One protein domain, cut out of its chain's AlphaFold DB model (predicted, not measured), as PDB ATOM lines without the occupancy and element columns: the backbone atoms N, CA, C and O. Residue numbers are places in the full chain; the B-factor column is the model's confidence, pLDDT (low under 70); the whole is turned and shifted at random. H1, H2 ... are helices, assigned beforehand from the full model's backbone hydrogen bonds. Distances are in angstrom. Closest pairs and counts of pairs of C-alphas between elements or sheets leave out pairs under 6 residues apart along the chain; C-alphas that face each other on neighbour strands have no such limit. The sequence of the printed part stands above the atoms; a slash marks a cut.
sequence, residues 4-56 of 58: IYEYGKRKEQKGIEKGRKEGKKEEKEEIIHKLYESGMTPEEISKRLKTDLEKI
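AT A GLANCE: This is residues 4 to 56 of the 58 residues of an uncharacterized protein of Methanobrevibacter millerae (UniProt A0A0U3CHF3). One long, nearly straight helix, H1, makes the length of the model, and after its last residue, Glu 37, the backbone folds back into a small head made of two short helices, H2 and H3. Most of H1, residues 4 to 27, sticks out from this head as a free arm. The printed part has 53 residues with three named helices, in the order H1, H2, H3, and no named strand; its class is all helix. The whole is extended, with a radius of gyration of the C-alphas of 16.5 A, and the C-alphas span 53 by 17 by 14 A along their three main axes.

IN THESE COORDINATES: Find C-alpha 4 at (77.900, 71.766, 125.212), where H1 begins; it takes in residues 4 to 37 and measures 49.9 A from first to last C-alpha. Its last C-alpha, that of Glu 37, stands at (120.598, 97.483, 122.062). Past the link, look for H2 in residues 42 to 49, Pro 42 to Leu 49, with 10.3 A between its first and last C-alphas. H3 follows in residues 53 to 56, 5.1 A long, and its last C-alpha, that of Ile 56, is at (118.325, 86.987, 129.420).

HOW THE PARTS SIT: Start from H1 and look at its residues 32 to 36, the part of it that alone touches H2. H1 and H2 only just touch, with 3 pairs of C-alphas within 8 A; their closest C-alphas are those of Leu 35 and Ile 45, 6.8 A apart. The two helices stand at a steep tilt of 49 degrees and run opposite ways. From H2 go on to H3, which it touches: the closest C-alphas of the two are those of Ser 46 and Leu 53, 5.3 A apart. H3 is close to H1 but not clearly touching it, and their closest C-alphas are those of Ile 32 and Ile 56, 6.9 A apart. In the backbone, every O i to N i+4 pair of H2 is within hydrogen-bond range, and in H1 29 of 30 are. H3, with 4 residues, is too short for such a pair, but its 1 pair of O i and N i+3 is within range.

THE WHOLE: The two C-alphas farthest apart in the domain are those of Ile 4 and Gly 39, at 53.6 A, and the outline is a rod. From the first to the last printed C-alpha, Ile 4 to Ile 56, it is 43.4 A. The printed part has no cut. The links from H1 to H2, with 4 residues, and from H2 to H3, with 3 residues, are both tight. Look in the B-factor column for the model's confidence: the mean pLDDT of the printed part is 77.7, and residues 4 to 15, 18 to 19 and 21 to 22, which belong to H1, are under 70.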
ATOM      1  N   ILE A   4      77.267  71.184 126.403       66.19
ATOM      2  CA  ILE A   4      77.900  71.766 125.212       66.19
ATOM      3  C   ILE A   4      78.251  73.248 125.446       66.19
ATOM      4  O   ILE A   4      79.323  73.708 125.050       66.19
ATOM      5  N   TYR A   5      77.392  73.980 126.161       61.78
ATOM      6  CA  TYR A   5      77.584  75.398 126.477       61.78
ATOM      7  C   TYR A   5      78.756  75.609 127.449       61.78
ATOM      8  O   TYR A   5      79.577  76.511 127.279       61.78
ATOM      9  N   GLU A   6      78.898  74.725 128.439       62.72
ATOM     10  CA  GLU A   6      80.024  74.764 129.379       62.72
ATOM     11  C   GLU A   6      81.358  74.340 128.752       62.72
ATOM     12  O   GLU A   6      82.423  74.778 129.198       62.72
ATOM     13  N   TYR A   7      81.326  73.481 127.731       63.34
ATOM     14  CA  TYR A   7      82.528  73.037 127.029       63.34
ATOM     15  C   TYR A   7      83.122  74.155 126.155       63.34
ATOM     16  O   TYR A   7      84.336  74.376 126.186       63.34
ATOM     17  N   GLY A   8      82.272  74.909 125.444       68.12
ATOM     18  CA  GLY A   8      82.680  76.083 124.661       68.12
ATOM     19  C   GLY A   8      83.335  77.166 125.525       68.12
ATOM     20  O   GLY A   8      84.480  77.546 125.274       68.12
ATOM     21  N   LYS A   9      82.681  77.550 126.633       66.94
ATOM     22  CA  LYS A   9      83.209  78.553 127.578       66.94
ATOM     23  C   LYS A   9      84.582  78.184 128.152       66.94
ATOM     24  O   LYS A   9      85.440  79.049 128.317       66.94
ATOM     25  N   ARG A  10      84.814  76.899 128.451       68.06
ATOM     26  CA  ARG A  10      86.108  76.412 128.963       68.06
ATOM     27  C   ARG A  10      87.227  76.505 127.926       68.06
ATOM     28  O   ARG A  10      88.365  76.790 128.298       68.06
ATOM     29  N   LYS A  11      86.934  76.271 126.641       67.69
ATOM     30  CA  LYS A  11      87.927  76.413 125.564       67.69
ATOM     31  C   LYS A  11      88.280  77.876 125.301       67.69
ATOM     32  O   LYS A  11      89.465  78.172 125.180       67.69
ATOM     33  N   GLU A  12      87.300  78.778 125.296       65.62
ATOM     34  CA  GLU A  12      87.559  80.220 125.166       65.62
ATOM     35  C   GLU A  12      88.407  80.759 126.320       65.62
ATOM     36  O   GLU A  12      89.410  81.426 126.080       65.62
ATOM     37  N   GLN A  13      88.082  80.407 127.569       68.12
ATOM     38  CA  GLN A  13      88.885  80.830 128.722       68.12
ATOM     39  C   GLN A  13      90.331  80.328 128.634       68.12
ATOM     40  O   GLN A  13      91.261  81.094 128.886       68.12
ATOM     41  N   LYS A  14      90.538  79.073 128.212       66.94
ATOM     42  CA  LYS A  14      91.886  78.530 127.987       66.94
ATOM     43  C   LYS A  14      92.628  79.249 126.858       66.94
ATOM     44  O   LYS A  14      93.823  79.489 126.996       66.94
ATOM     45  N   GLY A  15      91.946  79.599 125.767       68.81
ATOM     46  CA  GLY A  15      92.532  80.359 124.660       68.81
ATOM     47  C   GLY A  15      92.970  81.763 125.086       68.81
ATOM     48  O   GLY A  15      94.103  82.157 124.824       68.81
ATOM     49  N   ILE A  16      92.115  82.476 125.824       70.56
ATOM     50  CA  ILE A  16      92.403  83.820 126.348       70.56
ATOM     51  C   ILE A  16      93.557  83.782 127.354       70.56
ATOM     52  O   ILE A  16      94.444  84.634 127.316       70.56
ATOM     53  N   GLU A  17      93.575  82.796 128.255       70.56
ATOM     54  CA  GLU A  17      94.655  82.651 129.232       70.56
ATOM     55  C   GLU A  17      95.991  82.325 128.553       70.56
ATOM     56  O   GLU A  17      97.025  82.883 128.928       70.56
ATOM     57  N   LYS A  18      95.968  81.466 127.526       69.44
ATOM     58  CA  LYS A  18      97.156  81.136 126.736       69.44
ATOM     59  C   LYS A  18      97.679  82.362 125.981       69.44
ATOM     60  O   LYS A  18      98.844  82.702 126.160       69.44
ATOM     61  N   GLY A  19      96.817  83.084 125.264       67.56
ATOM     62  CA  GLY A  19      97.205  84.301 124.543       67.56
ATOM     63  C   GLY A  19      97.751  85.396 125.467       67.56
ATOM     64  O   GLY A  19      98.752  86.032 125.157       67.56
ATOM     65  N   ARG A  20      97.178  85.562 126.669       72.25
ATOM     66  CA  ARG A  20      97.725  86.482 127.686       72.25
ATOM     67  C   ARG A  20      99.097  86.065 128.209       72.25
ATOM     68  O   ARG A  20      99.888  86.934 128.568       72.25
ATOM     69  N   LYS A  21      99.362  84.762 128.332       69.38
ATOM     70  CA  LYS A  21     100.669  84.244 128.764       69.38
ATOM     71  C   LYS A  21     101.719  84.400 127.665       69.38
ATOM     72  O   LYS A  21     102.838  84.787 127.984       69.38
ATOM     73  N   GLU A  22     101.351  84.141 126.411       67.94
ATOM     74  CA  GLU A  22     102.229  84.304 125.244       67.94
ATOM     75  C   GLU A  22     102.578  85.779 125.012       67.94
ATOM     76  O   GLU A  22     103.758  86.114 125.040       67.94
ATOM     77  N   GLY A  23     101.592  86.685 124.979       70.56
ATOM     78  CA  GLY A  23     101.860  88.118 124.783       70.56
ATOM     79  C   GLY A  23     102.721  88.742 125.889       70.56
ATOM     80  O   GLY A  23     103.598  89.554 125.622       70.56
ATOM     81  N   LYS A  24     102.563  88.300 127.147       73.44
ATOM     82  CA  LYS A  24     103.449  88.724 128.252       73.44
ATOM     83  C   LYS A  24     104.883  88.215 128.114       73.44
ATOM     84  O   LYS A  24     105.780  88.765 128.755       73.44
ATOM     85  N   LYS A  25     105.094  87.116 127.392       73.25
ATOM     86  CA  LYS A  25     106.423  86.554 127.163       73.25
ATOM     87  C   LYS A  25     107.114  87.291 126.018       73.25
ATOM     88  O   LYS A  25     108.247  87.716 126.210       73.25
ATOM     89  N   GLU A  26     106.402  87.514 124.914       73.38
ATOM     90  CA  GLU A  26     106.898  88.287 123.768       73.38
ATOM     91  C   GLU A  26     107.272  89.717 124.176       73.38
ATOM     92  O   GLU A  26     108.379  90.165 123.894       73.38
ATOM     93  N   GLU A  27     106.419  90.397 124.951       79.00
ATOM     94  CA  GLU A  27     106.701  91.754 125.436       79.00
ATOM     95  C   GLU A  27     107.985  91.806 126.281       79.00
ATOM     96  O   GLU A  27     108.792  92.727 126.161       79.00
ATOM     97  N   LYS A  28     108.223  90.789 127.120       80.00
ATOM     98  CA  LYS A  28     109.445  90.711 127.930       80.00
ATOM     99  C   LYS A  28     110.691  90.474 127.086       80.00
ATOM    100  O   LYS A  28     111.719  91.077 127.385       80.00
ATOM    101  N   GLU A  29     110.614  89.609 126.079       81.75
ATOM    102  CA  GLU A  29     111.730  89.346 125.165       81.75
ATOM    103  C   GLU A  29     112.065  90.604 124.346       81.75
ATOM    104  O   GLU A  29     113.233  90.990 124.282       81.75
ATOM    105  N   GLU A  30     111.060  91.335 123.849       85.88
ATOM    106  CA  GLU A  30     111.257  92.630 123.180       85.88
ATOM    107  C   GLU A  30     111.914  93.677 124.092       85.88
ATOM    108  O   GLU A  30     112.815  94.403 123.666       85.88
ATOM    109  N   ILE A  31     111.474  93.777 125.352       86.69
ATOM    110  CA  ILE A  31     112.058  94.722 126.314       86.69
ATOM    111  C   ILE A  31     113.516  94.354 126.603       86.69
ATOM    112  O   ILE A  31     114.367  95.241 126.640       86.69
ATOM    113  N   ILE A  32     113.826  93.066 126.785       86.81
ATOM    114  CA  ILE A  32     115.204  92.598 126.986       86.81
ATOM    115  C   ILE A  32     116.074  92.970 125.779       86.81
ATOM    116  O   ILE A  32     117.148  93.539 125.972       86.81
ATOM    117  N   HIS A  33     115.598  92.729 124.553       86.44
ATOM    118  CA  HIS A  33     116.313  93.100 123.328       86.44
ATOM    119  C   HIS A  33     116.599  94.603 123.243       86.44
ATOM    120  O   HIS A  33     117.747  94.990 123.039       86.44
ATOM    121  N   LYS A  34     115.603  95.460 123.493       89.06
ATOM    122  CA  LYS A  34     115.788  96.925 123.484       89.06
ATOM    123  C   LYS A  34     116.815  97.393 124.517       89.06
ATOM    124  O   LYS A  34     117.571  98.334 124.272       89.06
ATOM    125  N   LEU A  35     116.854  96.751 125.687       88.69
ATOM    126  CA  LEU A  35     117.832  97.077 126.728       88.69
ATOM    127  C   LEU A  35     119.249  96.633 126.335       88.69
ATOM    128  O   LEU A  35     120.198  97.370 126.595       88.69
ATOM    129  N   TYR A  36     119.389  95.489 125.659       86.56
ATOM    130  CA  TYR A  36     120.662  95.072 125.067       86.56
ATOM    131  C   TYR A  36     121.149  96.045 123.992       86.56
ATOM    132  O   TYR A  36     122.311  96.440 124.015       86.56
ATOM    133  N   GLU A  37     120.268  96.481 123.088       88.44
ATOM    134  CA  GLU A  37     120.598  97.483 122.062       88.44
ATOM    135  C   GLU A  37     120.991  98.834 122.672       88.44
ATOM    136  O   GLU A  37     121.814  99.558 122.118       88.44
ATOM    137  N   SER A  38     120.460  99.148 123.855       89.12
ATOM    138  CA  SER A  38     120.848 100.329 124.634       89.12
ATOM    139  C   SER A  38     122.224 100.192 125.307       89.12
ATOM    140  O   SER A  38     122.659 101.117 125.992       89.12
ATOM    141  N   GLY A  39     122.904  99.050 125.149       88.94
ATOM    142  CA  GLY A  39     124.217  98.770 125.730       88.94
ATOM    143  C   GLY A  39     124.181  98.286 127.180       88.94
ATOM    144  O   GLY A  39     125.227  98.251 127.825       88.94
ATOM    145  N   MET A  40     123.007  97.922 127.715       89.88
ATOM    146  CA  MET A  40     122.922  97.379 129.074       89.88
ATOM    147  C   MET A  40     123.432  95.945 129.132       89.88
ATOM    148  O   MET A  40     123.174  95.123 128.250       89.88
ATOM    149  N   THR A  41     124.107  95.626 130.230       89.81
ATOM    150  CA  THR A  41     124.550  94.259 130.491       89.81
ATOM    151  C   THR A  41     123.374  93.359 130.902       89.81
ATOM    152  O   THR A  41     122.416  93.825 131.532       89.81
ATOM    153  N   PRO A  42     123.444  92.040 130.635       85.25
ATOM    154  CA  PRO A  42     122.448  91.070 131.104       85.25
ATOM    155  C   PRO A  42     122.168  91.170 132.614       85.25
ATOM    156  O   PRO A  42     121.055  90.915 133.073       85.25
ATOM    157  N   GLU A  43     123.180  91.545 133.399       88.81
ATOM    158  CA  GLU A  43     123.107  91.698 134.854       88.81
ATOM    159  C   GLU A  43     122.281  92.913 135.280       88.81
ATOM    160  O   GLU A  43     121.470  92.825 136.207       88.81
ATOM    161  N   GLU A  44     122.437  94.039 134.587       89.00
ATOM    162  CA  GLU A  44     121.626  95.237 134.808       89.00
ATOM    163  C   GLU A  44     120.176  95.016 134.379       89.00
ATOM    164  O   GLU A  44     119.250  95.380 135.112       89.00
ATOM    165  N   ILE A  45     119.973  94.352 133.239       88.44
ATOM    166  CA  ILE A  45     118.648  93.980 132.733       88.44
ATOM    167  C   ILE A  45     117.943  93.059 133.736       88.44
ATOM    168  O   ILE A  45     116.785  93.296 134.087       88.44
ATOM    169  N   SER A  46     118.653  92.058 134.267       87.31
ATOM    170  CA  SER A  46     118.144  91.135 135.289       87.31
ATOM    171  C   SER A  46     117.691  91.870 136.551       87.31
ATOM    172  O   SER A  46     116.570  91.651 137.020       87.31
ATOM    173  N   LYS A  47     118.503  92.807 137.059       87.75
ATOM    174  CA  LYS A  47     118.149  93.640 138.221       87.75
ATOM    175  C   LYS A  47     116.942  94.536 137.947       87.75
ATOM    176  O   LYS A  47     116.060  94.647 138.799       87.75
ATOM    177  N   ARG A  48     116.879  95.158 136.768       86.19
ATOM    178  CA  ARG A  48     115.817  96.104 136.393       86.19
ATOM    179  C   ARG A  48     114.472  95.414 136.168       86.19
ATOM    180  O   ARG A  48     113.449  95.911 136.628       86.19
ATOM    181  N   LEU A  49     114.480  94.261 135.502       83.50
ATOM    182  CA  LEU A  49     113.280  93.473 135.200       83.50
ATOM    183  C   LEU A  49     112.936  92.446 136.287       83.50
ATOM    184  O   LEU A  49     111.917  91.763 136.165       83.50
ATOM    185  N   LYS A  50     113.767  92.329 137.334       84.62
ATOM    186  CA  LYS A  50     113.669  91.296 138.381       84.62
ATOM    187  C   LYS A  50     113.433  89.908 137.778       84.62
ATOM    188  O   LYS A  50     112.544  89.170 138.200       84.62
ATOM    189  N   THR A  51     114.189  89.598 136.733       80.69
ATOM    190  CA  THR A  51     114.084  88.339 135.993       80.69
ATOM    191  C   THR A  51     115.412  87.610 136.038       80.69
ATOM    192  O   THR A  51     116.465  88.238 136.144       80.69
ATOM    193  N   ASP A  52     115.366  86.287 135.950       82.62
ATOM    194  CA  ASP A  52     116.564  85.457 136.006       82.62
ATOM    195  C   ASP A  52     117.514  85.794 134.859       82.62
ATOM    196  O   ASP A  52     117.110  85.882 133.696       82.62
ATOM    197  N   LEU A  53     118.793  85.931 135.196       79.94
ATOM    198  CA  LEU A  53     119.879  86.187 134.251       79.94
ATOM    199  C   LEU A  53     119.969  85.093 133.175       79.94
ATOM    200  O   LEU A  53     120.273  85.378 132.020       79.94
ATOM    201  N   GLU A  54     119.619  83.854 133.533       78.00
ATOM    202  CA  GLU A  54     119.530  82.718 132.609       78.00
ATOM    203  C   GLU A  54     118.487  82.921 131.507       78.00
ATOM    204  O   GLU A  54     118.675  82.438 130.399       78.00
ATOM    205  N   LYS A  55     117.398  83.652 131.776       72.31
ATOM    206  CA  LYS A  55     116.374  83.952 130.760       72.31
ATOM    207  C   LYS A  55     116.794  85.073 129.813       72.31
ATOM    208  O   LYS A  55     116.171  85.228 128.775       72.31
ATOM    209  N   ILE A  56     117.808  85.850 130.190       75.94
ATOM    210  CA  ILE A  56     118.325  86.987 129.420       75.94
ATOM    211  C   ILE A  56     119.553  86.585 128.586       75.94
ATOM    212  O   ILE A  56     119.786  87.163 127.530       75.94
TER     213      ILE A  56